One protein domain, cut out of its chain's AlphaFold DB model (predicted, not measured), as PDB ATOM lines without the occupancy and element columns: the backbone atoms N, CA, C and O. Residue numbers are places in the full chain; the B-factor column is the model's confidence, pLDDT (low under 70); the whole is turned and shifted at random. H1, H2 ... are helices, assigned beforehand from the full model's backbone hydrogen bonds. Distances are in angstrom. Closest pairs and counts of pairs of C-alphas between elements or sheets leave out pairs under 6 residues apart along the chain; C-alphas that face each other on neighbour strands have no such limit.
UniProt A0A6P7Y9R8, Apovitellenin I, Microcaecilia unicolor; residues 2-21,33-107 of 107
ATOM      1  N   GLN A   2      17.301  73.200  23.357       64.38
ATOM      2  CA  GLN A   2      18.629  72.970  22.761       64.38
ATOM      3  C   GLN A   2      19.301  74.222  22.151       64.38
ATOM      4  O   GLN A   2      20.474  74.459  22.400       64.38
ATOM      5  N   SER A   3      18.555  75.085  21.445       66.94
ATOM      6  CA  SER A   3      19.100  76.330  20.862       66.94
ATOM      7  C   SER A   3      19.619  77.327  21.913       66.94
ATOM      8  O   SER A   3      20.646  77.957  21.694       66.94
ATOM      9  N   ARG A   4      18.975  77.418  23.086       61.78
ATOM     10  CA  ARG A   4      19.437  78.297  24.177       61.78
ATOM     11  C   ARG A   4      20.729  77.786  24.813       61.78
ATOM     12  O   ARG A   4      21.604  78.583  25.112       61.78
ATOM     13  N   VAL A   5      20.862  76.467  24.967       71.44
ATOM     14  CA  VAL A   5      22.087  75.830  25.484       71.44
ATOM     15  C   VAL A   5      23.246  76.000  24.502       71.44
ATOM     16  O   VAL A   5      24.353  76.315  24.922       71.44
ATOM     17  N   LEU A   6      22.984  75.865  23.199       71.00
ATOM     18  CA  LEU A   6      23.975  76.126  22.151       71.00
ATOM     19  C   LEU A   6      24.407  77.591  22.132       71.00
ATOM     20  O   LEU A   6      25.594  77.868  22.020       71.00
ATOM     21  N   LEU A   7      23.459  78.517  22.283       72.94
ATOM     22  CA  LEU A   7      23.754  79.945  22.327       72.94
ATOM     23  C   LEU A   7      24.612  80.288  23.547       72.94
ATOM     24  O   LEU A   7      25.628  80.948  23.399       72.94
ATOM     25  N   VAL A   8      24.255  79.787  24.733       70.94
ATOM     26  CA  VAL A   8      25.041  79.994  25.959       70.94
ATOM     27  C   VAL A   8      26.420  79.345  25.845       70.94
ATOM     28  O   VAL A   8      27.408  79.995  26.158       70.94
ATOM     29  N   GLY A   9      26.513  78.119  25.324       75.50
ATOM     30  CA  GLY A   9      27.793  77.448  25.087       75.50
ATOM     31  C   GLY A   9      28.688  78.219  24.115       75.50
ATOM     32  O   GLY A   9      29.877  78.411  24.372       75.50
ATOM     33  N   PHE A  10      28.107  78.735  23.032       69.94
ATOM     34  CA  PHE A  10      28.802  79.574  22.061       69.94
ATOM     35  C   PHE A  10      29.242  80.914  22.669       69.94
ATOM     36  O   PHE A  10      30.379  81.328  22.465       69.94
ATOM     37  N   MET A  11      28.396  81.547  23.488       68.44
ATOM     38  CA  MET A  11      28.731  82.771  24.229       68.44
ATOM     39  C   MET A  11      29.899  82.547  25.187       68.44
ATOM     40  O   MET A  11      30.846  83.324  25.187       68.44
ATOM     41  N   THR A  12      29.866  81.467  25.972       68.75
ATOM     42  CA  THR A  12      30.940  81.136  26.921       68.75
ATOM     43  C   THR A  12      32.247  80.793  26.221       68.75
ATOM     44  O   THR A  12      33.318  81.146  26.707       68.75
ATOM     45  N   LEU A  13      32.163  80.143  25.059       68.88
ATOM     46  CA  LEU A  13      33.328  79.823  24.248       68.88
ATOM     47  C   LEU A  13      33.982  81.093  23.700       68.88
ATOM     48  O   LEU A  13      35.197  81.240  23.801       68.88
ATOM     49  N   LEU A  14      33.182  82.017  23.166       67.81
ATOM     50  CA  LEU A  14      33.660  83.320  22.706       67.81
ATOM     51  C   LEU A  14      34.255  84.138  23.857       67.81
ATOM     52  O   LEU A  14      35.297  84.766  23.684       67.81
ATOM     53  N   LEU A  15      33.649  84.074  25.044       64.31
ATOM     54  CA  LEU A  15      34.160  84.752  26.231       64.31
ATOM     55  C   LEU A  15      35.525  84.222  26.679       64.31
ATOM     56  O   LEU A  15      36.422  85.005  26.979       64.31
ATOM     57  N   GLY A  16      35.699  82.898  26.661       62.78
ATOM     58  CA  GLY A  16      36.971  82.255  26.995       62.78
ATOM     59  C   GLY A  16      38.098  82.628  26.043       62.78
ATOM     60  O   GLY A  16      39.254  82.649  26.458       62.78
ATOM     61  N   MET A  17      37.786  82.975  24.789       60.78
ATOM     62  CA  MET A  17      38.805  83.498  23.880       60.78
ATOM     63  C   MET A  17      39.286  84.890  24.311       60.78
ATOM     64  O   MET A  17      40.495  85.105  24.305       60.78
ATOM     65  N   ALA A  18      38.374  85.739  24.801       57.88
ATOM     66  CA  ALA A  18      38.567  87.172  25.024       57.88
ATOM     67  C   ALA A  18      39.260  87.643  26.295       57.88
ATOM     68  O   ALA A  18      39.860  88.716  26.302       57.88
ATOM     69  N   LEU A  19      39.173  86.891  27.385       55.62
ATOM     70  CA  LEU A  19      39.563  87.395  28.712       55.62
ATOM     71  C   LEU A  19      41.061  87.318  29.019       55.62
ATOM     72  O   LEU A  19      41.495  87.504  30.152       55.62
ATOM     73  N   SER A  20      41.883  87.075  28.012       48.69
ATOM     74  CA  SER A  20      43.310  86.841  28.179       48.69
ATOM     75  C   SER A  20      44.114  88.082  27.841       48.69
ATOM     76  O   SER A  20      44.554  88.211  26.708       48.69
ATOM     77  N   GLU A  21      44.326  88.961  28.821       45.28
ATOM     78  CA  GLU A  21      45.422  89.955  28.897       45.28
ATOM     79  C   GLU A  21      45.776  90.775  27.623       45.28
ATOM     80  O   GLU A  21      46.829  91.408  27.555       45.28
ATOM     81  N   ILE A  33      46.339  91.196   9.859       51.22
ATOM     82  CA  ILE A  33      44.919  91.023  10.178       51.22
ATOM     83  C   ILE A  33      44.923  90.078  11.379       51.22
ATOM     84  O   ILE A  33      45.060  88.864  11.223       51.22
ATOM     85  N   GLU A  34      44.936  90.649  12.581       55.47
ATOM     86  CA  GLU A  34      45.036  89.909  13.829       55.47
ATOM     87  C   GLU A  34      43.682  89.245  14.073       55.47
ATOM     88  O   GLU A  34      42.832  89.731  14.813       55.47
ATOM     89  N   TRP A  35      43.470  88.108  13.410       52.34
ATOM     90  CA  TRP A  35      42.326  87.220  13.615       52.34
ATOM     91  C   TRP A  35      42.191  86.762  15.073       52.34
ATOM     92  O   TRP A  35      41.137  86.269  15.451       52.34
ATOM     93  N   THR A  36      43.217  86.963  15.901       54.47
ATOM     94  CA  THR A  36      43.199  86.804  17.360       54.47
ATOM     95  C   THR A  36      42.468  87.935  18.096       54.47
ATOM     96  O   THR A  36      41.901  87.678  19.148       54.47
ATOM     97  N   ILE A  37      42.406  89.158  17.551       54.28
ATOM     98  CA  ILE A  37      41.701  90.303  18.170       54.28
ATOM     99  C   ILE A  37      40.177  90.171  18.025       54.28
ATOM    100  O   ILE A  37      39.418  90.652  18.869       54.28
ATOM    101  N   ILE A  38      39.702  89.533  16.951       59.41
ATOM    102  CA  ILE A  38      38.265  89.427  16.657       59.41
ATOM    103  C   ILE A  38      37.528  88.585  17.718       59.41
ATOM    104  O   ILE A  38      36.540  89.087  18.261       59.41
ATOM    105  N   PRO A  39      37.982  87.365  18.076       60.25
ATOM    106  CA  PRO A  39      37.403  86.598  19.176       60.25
ATOM    107  C   PRO A  39      37.409  87.381  20.487       60.25
ATOM    108  O   PRO A  39      36.419  87.343  21.217       60.25
ATOM    109  N   ASP A  40      38.479  88.143  20.733       61.38
ATOM    110  CA  ASP A  40      38.640  88.881  21.979       61.38
ATOM    111  C   ASP A  40      37.659  90.041  22.108       61.38
ATOM    112  O   ASP A  40      37.012  90.249  23.136       61.38
ATOM    113  N   THR A  41      37.466  90.754  21.009       65.25
ATOM    114  CA  THR A  41      36.492  91.837  20.935       65.25
ATOM    115  C   THR A  41      35.072  91.292  21.091       65.25
ATOM    116  O   THR A  41      34.270  91.859  21.831       65.25
ATOM    117  N   ILE A  42      34.755  90.167  20.439       67.19
ATOM    118  CA  ILE A  42      33.427  89.548  20.523       67.19
ATOM    119  C   ILE A  42      33.140  89.095  21.952       67.19
ATOM    120  O   ILE A  42      32.085  89.439  22.477       67.19
ATOM    121  N   GLY A  43      34.050  88.371  22.607       68.44
ATOM    122  CA  GLY A  43      33.827  87.944  23.986       68.44
ATOM    123  C   GLY A  43      33.597  89.139  24.913       68.44
ATOM    124  O   GLY A  43      32.599  89.159  25.626       68.44
ATOM    125  N   LEU A  44      34.405  90.200  24.829       69.62
ATOM    126  CA  LEU A  44      34.199  91.392  25.660       69.62
ATOM    127  C   LEU A  44      32.789  91.992  25.504       69.62
ATOM    128  O   LEU A  44      32.116  92.232  26.507       69.62
ATOM    129  N   TYR A  45      32.295  92.148  24.271       70.00
ATOM    130  CA  TYR A  45      30.931  92.638  24.022       70.00
ATOM    131  C   TYR A  45      29.851  91.735  24.625       70.00
ATOM    132  O   TYR A  45      28.821  92.225  25.095       70.00
ATOM    133  N   LEU A  46      30.068  90.421  24.625       71.06
ATOM    134  CA  LEU A  46      29.125  89.463  25.198       71.06
ATOM    135  C   LEU A  46      29.118  89.505  26.719       71.06
ATOM    136  O   LEU A  46      28.037  89.459  27.304       71.06
ATOM    137  N   TYR A  47      30.282  89.655  27.356       73.12
ATOM    138  CA  TYR A  47      30.351  89.888  28.797       73.12
ATOM    139  C   TYR A  47      29.670  91.199  29.170       73.12
ATOM    140  O   TYR A  47      28.827  91.210  30.060       73.12
ATOM    141  N   GLU A  48      29.976  92.295  28.478       73.88
ATOM    142  CA  GLU A  48      29.359  93.591  28.763       73.88
ATOM    143  C   GLU A  48      27.843  93.563  28.560       73.88
ATOM    144  O   GLU A  48      27.101  94.107  29.378       73.88
ATOM    145  N   GLY A  49      27.369  92.907  27.498       78.19
ATOM    146  CA  GLY A  49      25.945  92.710  27.244       78.19
ATOM    147  C   GLY A  49      25.278  91.863  28.327       78.19
ATOM    148  O   GLY A  49      24.244  92.254  28.865       78.19
ATOM    149  N   ALA A  50      25.890  90.738  28.695       74.75
ATOM    150  CA  ALA A  50      25.400  89.854  29.747       74.75
ATOM    151  C   ALA A  50      25.364  90.547  31.114       74.75
ATOM    152  O   ALA A  50      24.336  90.510  31.782       74.75
ATOM    153  N   ASN A  51      26.445  91.233  31.489       75.88
ATOM    154  CA  ASN A  51      26.590  91.943  32.755       75.88
ATOM    155  C   ASN A  51      25.623  93.136  32.867       75.88
ATOM    156  O   ASN A  51      25.101  93.402  33.945       75.88
ATOM    157  N   LYS A  52      25.326  93.824  31.752       80.12
ATOM    158  CA  LYS A  52      24.296  94.880  31.696       80.12
ATOM    159  C   LYS A  52      22.881  94.346  31.919       80.12
ATOM    160  O   LYS A  52      22.050  95.071  32.457       80.12
ATOM    161  N   ILE A  53      22.594  93.119  31.483       82.88
ATOM    162  CA  ILE A  53      21.280  92.484  31.662       82.88
ATOM    163  C   ILE A  53      21.152  91.904  33.074       82.88
ATOM    164  O   ILE A  53      20.137  92.109  33.736       82.88
ATOM    165  N   SER A  54      22.164  91.166  33.530       77.50
ATOM    166  CA  SER A  54      22.239  90.600  34.874       77.50
ATOM    167  C   SER A  54      23.703  90.392  35.282       77.50
ATOM    168  O   SER A  54      24.416  89.627  34.619       77.50
ATOM    169  N   PRO A  55      24.151  90.984  36.402       80.88
ATOM    170  CA  PRO A  55      25.493  90.754  36.932       80.88
ATOM    171  C   PRO A  55      25.788  89.277  37.229       80.88
ATOM    172  O   PRO A  55      26.900  88.808  37.002       80.88
ATOM    173  N   GLU A  56      24.780  88.514  37.666       80.94
ATOM    174  CA  GLU A  56      24.902  87.072  37.918       80.94
ATOM    175  C   GLU A  56      25.157  86.291  36.624       80.94
ATOM    176  O   GLU A  56      25.951  85.352  36.600       80.94
ATOM    177  N   PHE A  57      24.527  86.705  35.520       74.25
ATOM    178  CA  PHE A  57      24.754  86.091  34.213       74.25
ATOM    179  C   PHE A  57      26.142  86.446  33.664       74.25
ATOM    180  O   PHE A  57      26.819  85.581  33.114       74.25
ATOM    181  N   GLY A  58      26.605  87.684  33.875       74.69
ATOM    182  CA  GLY A  58      27.982  88.090  33.577       74.69
ATOM    183  C   GLY A  58      29.016  87.249  34.332       74.69
ATOM    184  O   GLY A  58      29.936  86.713  33.714       74.69
ATOM    185  N   GLN A  59      28.834  87.063  35.645       78.25
ATOM    186  CA  GLN A  59      29.710  86.208  36.456       78.25
ATOM    187  C   GLN A  59      29.664  84.738  36.042       78.25
ATOM    188  O   GLN A  59      30.711  84.102  35.968       78.25
ATOM    189  N   PHE A  60      28.488  84.199  35.718       80.94
ATOM    190  CA  PHE A  60      28.373  82.831  35.213       80.94
ATOM    191  C   PHE A  60      29.187  82.627  33.931       80.94
ATOM    192  O   PHE A  60      29.867  81.613  33.783       80.94
ATOM    193  N   LEU A  61      29.146  83.582  32.998       73.06
ATOM    194  CA  LEU A  61      29.930  83.468  31.772       73.06
ATOM    195  C   LEU A  61      31.438  83.548  32.050       73.06
ATOM    196  O   LEU A  61      32.180  82.794  31.423       73.06
ATOM    197  N   LEU A  62      31.879  84.400  32.987       74.50
ATOM    198  CA  LEU A  62      33.279  84.454  33.433       74.50
ATOM    199  C   LEU A  62      33.727  83.112  34.018       74.50
ATOM    200  O   LEU A  62      34.683  82.516  33.528       74.50
ATOM    201  N   ASP A  63      32.983  82.594  34.990       78.69
ATOM    202  CA  ASP A  63      33.303  81.350  35.695       78.69
ATOM    203  C   ASP A  63      33.333  80.143  34.743       78.69
ATOM    204  O   ASP A  63      34.187  79.260  34.824       78.69
ATOM    205  N   VAL A  64      32.436  80.119  33.752       75.81
ATOM    206  CA  VAL A  64      32.473  79.102  32.699       75.81
ATOM    207  C   VAL A  64      33.668  79.314  31.769       75.81
ATOM    208  O   VAL A  64      34.329  78.337  31.431       75.81
ATOM    209  N   SER A  65      33.985  80.551  31.385       67.88
ATOM    210  CA  SER A  65      35.118  80.862  30.502       67.88
ATOM    211  C   SER A  65      36.477  80.459  31.088       67.88
ATOM    212  O   SER A  65      37.377  80.069  30.343       67.88
ATOM    213  N   GLU A  66      36.600  80.465  32.415       71.75
ATOM    214  CA  GLU A  66      37.814  80.075  33.135       71.75
ATOM    215  C   GLU A  66      37.999  78.552  33.233       71.75
ATOM    216  O   GLU A  66      39.086  78.082  33.580       71.75
ATOM    217  N   LYS A  67      36.992  77.744  32.868       80.06
ATOM    218  CA  LYS A  67      37.084  76.278  32.936       80.06
ATOM    219  C   LYS A  67      38.167  75.730  32.009       80.06
ATOM    220  O   LYS A  67      38.219  76.040  30.819       80.06
ATOM    221  N   LEU A  68      38.959  74.796  32.541       71.25
ATOM    222  CA  LEU A  68      40.087  74.158  31.852       71.25
ATOM    223  C   LEU A  68      39.723  73.582  30.471       71.25
ATOM    224  O   LEU A  68      40.505  73.677  29.530       71.25
ATOM    225  N   GLU A  69      38.528  73.009  30.324       74.12
ATOM    226  CA  GLU A  69      38.065  72.460  29.045       74.12
ATOM    227  C   GLU A  69      37.859  73.544  27.977       74.12
ATOM    228  O   GLU A  69      38.230  73.352  26.820       74.12
ATOM    229  N   LEU A  70      37.355  74.720  28.357       70.94
ATOM    230  CA  LEU A  70      37.200  75.843  27.431       70.94
ATOM    231  C   LEU A  70      38.545  76.488  27.093       70.94
ATOM    232  O   LEU A  70      38.762  76.864  25.940       70.94
ATOM    233  N   GLN A  71      39.490  76.502  28.033       70.94
ATOM    234  CA  GLN A  71      40.866  76.921  27.754       70.94
ATOM    235  C   GLN A  71      41.571  75.990  26.751       70.94
ATOM    236  O   GLN A  71      42.262  76.465  25.848       70.94
ATOM    237  N   LYS A  72      41.363  74.668  26.841       74.06
ATOM    238  CA  LYS A  72      41.882  73.702  25.851       74.06
ATOM    239  C   LYS A  72      41.266  73.911  24.471       74.06
ATOM    240  O   LYS A  72      41.984  73.892  23.470       74.06
ATOM    241  N   ILE A  73      39.950  74.126  24.408       75.19
ATOM    242  CA  ILE A  73      39.261  74.407  23.142       75.19
ATOM    243  C   ILE A  73      39.812  75.699  22.531       75.19
ATOM    244  O   ILE A  73      40.131  75.710  21.344       75.19
ATOM    245  N   ARG A  74      40.014  76.750  23.335       69.25
ATOM    246  CA  ARG A  74      40.657  77.995  22.895       69.25
ATOM    247  C   ARG A  74      42.036  77.736  22.298       69.25
ATOM    248  O   ARG A  74      42.284  78.146  21.170       69.25
ATOM    249  N   ALA A  75      42.912  77.040  23.022       73.19
ATOM    250  CA  ALA A  75      44.260  76.738  22.542       73.19
ATOM    251  C   ALA A  75      44.224  75.995  21.196       73.19
ATOM    252  O   ALA A  75      44.930  76.370  20.262       73.19
ATOM    253  N   SER A  76      43.326  75.013  21.061       76.81
ATOM    254  CA  SER A  76      43.153  74.263  19.815       76.81
ATOM    255  C   SER A  76      42.624  75.123  18.661       76.81
ATOM    256  O   SER A  76      43.104  75.002  17.533       76.81
ATOM    257  N   VAL A  77      41.655  76.009  18.918       72.00
ATOM    258  CA  VAL A  77      41.121  76.933  17.903       72.00
ATOM    259  C   VAL A  77      42.200  77.914  17.454       72.00
ATOM    260  O   VAL A  77      42.382  78.100  16.250       72.00
ATOM    261  N   THR A  78      42.962  78.489  18.384       70.75
ATOM    262  CA  THR A  78      44.067  79.409  18.076       70.75
ATOM    263  C   THR A  78      45.158  78.723  17.258       70.75
ATOM    264  O   THR A  78      45.621  79.275  16.258       70.75
ATOM    265  N   GLU A  79      45.536  77.498  17.626       76.38
ATOM    266  CA  GLU A  79      46.533  76.712  16.901       76.38
ATOM    267  C   GLU A  79      46.078  76.411  15.468       76.38
ATOM    268  O   GLU A  79      46.787  76.719  14.506       76.38
ATOM    269  N   LYS A  80      44.865  75.871  15.302       73.56
ATOM    270  CA  LYS A  80      44.304  75.551  13.979       73.56
ATOM    271  C   LYS A  80      44.157  76.791  13.104       73.56
ATOM    272  O   LYS A  80      44.457  76.733  11.913       73.56
ATOM    273  N   THR A  81      43.734  77.911  13.688       66.94
ATOM    274  CA  THR A  81      43.592  79.186  12.970       66.94
ATOM    275  C   THR A  81      44.954  79.704  12.513       66.94
ATOM    276  O   THR A  81      45.098  80.125  11.368       66.94
ATOM    277  N   SER A  82      45.983  79.588  13.355       70.06
ATOM    278  CA  SER A  82      47.352  79.993  13.010       70.06
ATOM    279  C   SER A  82      47.933  79.144  11.874       70.06
ATOM    280  O   SER A  82      48.502  79.684  10.926       70.06
ATOM    281  N   GLN A  83      47.740  77.822  11.920       75.56
ATOM    282  CA  GLN A  83      48.175  76.913  10.853       75.56
ATOM    283  C   GLN A  83      47.458  77.195   9.526       75.56
ATOM    284  O   GLN A  83      48.083  77.177   8.462       75.56
ATOM    285  N   LEU A  84      46.153  77.481   9.578       74.75
ATOM    286  CA  LEU A  84      45.373  77.855   8.400       74.75
ATOM    287  C   LEU A  84      45.891  79.161   7.793       74.75
ATOM    288  O   LEU A  84      46.122  79.220   6.589       74.75
ATOM    289  N   MET A  85      46.133  80.179   8.621       66.38
ATOM    290  CA  MET A  85      46.640  81.476   8.170       66.38
ATOM    291  C   MET A  85      48.028  81.376   7.545       66.38
ATOM    292  O   MET A  85      48.261  81.981   6.503       66.38
ATOM    293  N   TYR A  86      48.927  80.577   8.123       74.88
ATOM    294  CA  TYR A  86      50.232  80.311   7.517       74.88
ATOM    295  C   TYR A  86      50.084  79.717   6.111       74.88
ATOM    296  O   TYR A  86      50.701  80.195   5.162       74.88
ATOM    297  N   ARG A  87      49.203  78.720   5.952       72.81
ATOM    298  CA  ARG A  87      48.948  78.093   4.650       72.81
ATOM    299  C   ARG A  87      48.317  79.065   3.651       72.81
ATOM    300  O   ARG A  87      48.688  79.048   2.485       72.81
ATOM    301  N   VAL A  88      47.388  79.912   4.089       73.38
ATOM    302  CA  VAL A  88      46.783  80.953   3.240       73.38
ATOM    303  C   VAL A  88      47.829  81.988   2.813       73.38
ATOM    304  O   VAL A  88      47.858  82.364   1.647       73.38
ATOM    305  N   GLY A  89      48.718  82.403   3.719       74.94
ATOM    306  CA  GLY A  89      49.816  83.322   3.409       74.94
ATOM    307  C   GLY A  89      50.828  82.743   2.418       74.94
ATOM    308  O   GLY A  89      51.248  83.442   1.496       74.94
ATOM    309  N   ASP A  90      51.172  81.458   2.554       78.38
ATOM    310  CA  ASP A  90      52.031  80.744   1.598       78.38
ATOM    311  C   ASP A  90      51.375  80.647   0.210       78.38
ATOM    312  O   ASP A  90      52.007  80.931  -0.806       78.38
ATOM    313  N   LEU A  91      50.077  80.326   0.157       83.88
ATOM    314  CA  LEU A  91      49.318  80.298  -1.094       83.88
ATOM    315  C   LEU A  91      49.236  81.680  -1.749       83.88
ATOM    316  O   LEU A  91      49.451  81.793  -2.951       83.88
ATOM    317  N   PHE A  92      48.960  82.727  -0.973       76.38
ATOM    318  CA  PHE A  92      48.890  84.092  -1.488       76.38
ATOM    319  C   PHE A  92      50.238  84.542  -2.055       76.38
ATOM    320  O   PHE A  92      50.295  85.040  -3.174       76.38
ATOM    321  N   SER A  93      51.328  84.284  -1.326       77.94
ATOM    322  CA  SER A  93      52.687  84.588  -1.788       77.94
ATOM    323  C   SER A  93      53.009  83.890  -3.111       77.94
ATOM    324  O   SER A  93      53.563  84.520  -4.005       77.94
ATOM    325  N   LYS A  94      52.602  82.623  -3.273       87.06
ATOM    326  CA  LYS A  94      52.774  81.869  -4.527       87.06
ATOM    327  C   LYS A  94      51.942  82.420  -5.683       87.06
ATOM    328  O   LYS A  94      52.406  82.425  -6.816       87.06
ATOM    329  N   VAL A  95      50.713  82.860  -5.413       87.94
ATOM    330  CA  VAL A  95      49.854  83.485  -6.430       87.94
ATOM    331  C   VAL A  95      50.459  84.808  -6.896       87.94
ATOM    332  O   VAL A  95      50.519  85.051  -8.097       87.94
ATOM    333  N   VAL A  96      50.950  85.630  -5.967       85.12
ATOM    334  CA  VAL A  96      51.610  86.903  -6.289       85.12
ATOM    335  C   VAL A  96      52.902  86.670  -7.069       85.12
ATOM    336  O   VAL A  96      53.076  87.275  -8.119       85.12
ATOM    337  N   SER A  97      53.767  85.752  -6.623       85.81
ATOM    338  CA  SER A  97      55.019  85.465  -7.336       85.81
ATOM    339  C   SER A  97      54.765  84.947  -8.751       85.81
ATOM    340  O   SER A  97      55.428  85.366  -9.688       85.81
ATOM    341  N   PHE A  98      53.762  84.078  -8.922       88.62
ATOM    342  CA  PHE A  98      53.369  83.583 -10.240       88.62
ATOM    343  C   PHE A  98      52.889  84.711 -11.162       88.62
ATOM    344  O   PHE A  98      53.188  84.707 -12.354       88.62
ATOM    345  N   TRP A  99      52.160  85.683 -10.614       86.62
ATOM    346  CA  TRP A  99      51.692  86.847 -11.360       86.62
ATOM    347  C   TRP A  99      52.845  87.763 -11.791       86.62
ATOM    348  O   TRP A  99      52.909  88.164 -12.950       86.62
ATOM    349  N   GLU A 100      53.794  88.038 -10.893       86.69
ATOM    350  CA  GLU A 100      54.993  88.835 -11.195       86.69
ATOM    351  C   GLU A 100      55.902  88.164 -12.239       86.69
ATOM    352  O   GLU A 100      56.496  88.843 -13.081       86.69
ATOM    353  N   ASP A 101      56.016  86.834 -12.200       88.12
ATOM    354  CA  ASP A 101      56.787  86.065 -13.179       88.12
ATOM    355  C   ASP A 101      56.125  86.087 -14.567       88.12
ATOM    356  O   ASP A 101      56.820  86.210 -15.579       88.12
ATOM    357  N   ALA A 102      54.790  86.024 -14.626       80.50
ATOM    358  CA  ALA A 102      54.040  86.150 -15.874       80.50
ATOM    359  C   ALA A 102      54.239  87.536 -16.512       80.50
ATOM    360  O   ALA A 102      54.560  87.622 -17.698       80.50
ATOM    361  N   GLU A 103      54.149  88.605 -15.718       76.19
ATOM    362  CA  GLU A 103      54.321  89.989 -16.181       76.19
ATOM    363  C   GLU A 103      55.742  90.259 -16.709       76.19
ATOM    364  O   GLU A 103      55.921  90.955 -17.707       76.19
ATOM    365  N   LYS A 104      56.770  89.643 -16.108       74.75
ATOM    366  CA  LYS A 104      58.156  89.717 -16.609       74.75
ATOM    367  C   LYS A 104      58.400  88.915 -17.884       74.75
ATOM    368  O   LYS A 104      59.342  89.228 -18.601       74.75
ATOM    369  N   SER A 105      57.610  87.875 -18.148       70.00
ATOM    370  CA  SER A 105      57.757  87.036 -19.347       70.00
ATOM    371  C   SER A 105      57.134  87.641 -20.612       70.00
ATOM    372  O   SER A 105      57.448  87.197 -21.714       70.00
ATOM    373  N   GLU A 106      56.273  88.655 -20.454       60.66
ATOM    374  CA  GLU A 106      55.665  89.427 -21.550       60.66
ATOM    375  C   GLU A 106      56.446  90.715 -21.906       60.66
ATOM    376  O   GLU A 106      56.097  91.381 -22.884       60.66
ATOM    377  N   SER A 107      57.503  91.052 -21.150       52.25
ATOM    378  CA  SER A 107      58.435  92.169 -21.409       52.25
ATOM    379  C   SER A 107      59.693  91.729 -22.154       52.25
ATOM    380  O   SER A 107      60.294  92.635 -22.779       52.25
TER     381      SER A 107
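Overview. This is residues 2 to 21 and 33 to 107 of the 107 residues of the protein "Apovitellenin I" of Microcaecilia unicolor (UniProt A0A6P7Y9R8). A small head, in which residues 11 to 18 of H1 pack on the helical hairpin of H2 and H3, has one long helix, H4, running out of it as an arm that makes the length. Residues 2 to 7 and 86 to 107 stick out. The printed part has 95 residues, with H1, H2, H3 and H4 in order and no named strand: all helix, extended, radius of gyration of the C-alphas 19.6 A, spans 68 by 31 by 25 A.

Along the chain. H1, residues 2 to 18, begins at C-alpha 2 (18.629, 72.970, 22.761) and is 24.6 A long. H2, residues 37 to 53, is 24.6 A; H3, residues 55 to 65, 15.2 A. H4, residues 68 to 105, is 55.7 A, ending at C-alpha 105 (57.757, 87.036, -19.347).

Arrangement. H1, the hub, touches H2 at a steep tilt of 59 degrees, opposite ways; the closest C-alphas, of Ala 18 and Asp 40, are 3.5 A apart. H1 touches H4 with residues 13 to 17 alone. H2 and H4 are apart. In H1, H2, H3 and H4 every O i to N i+4 pair is within hydrogen-bond range.

Size, cuts and confidence. Residues 22 to 32 are not printed; C-alphas 21 and 33 are 18.8 A apart. No link printed whole is long. Among the residues with pLDDT under 70 are 10 to 21 and 33 to 44.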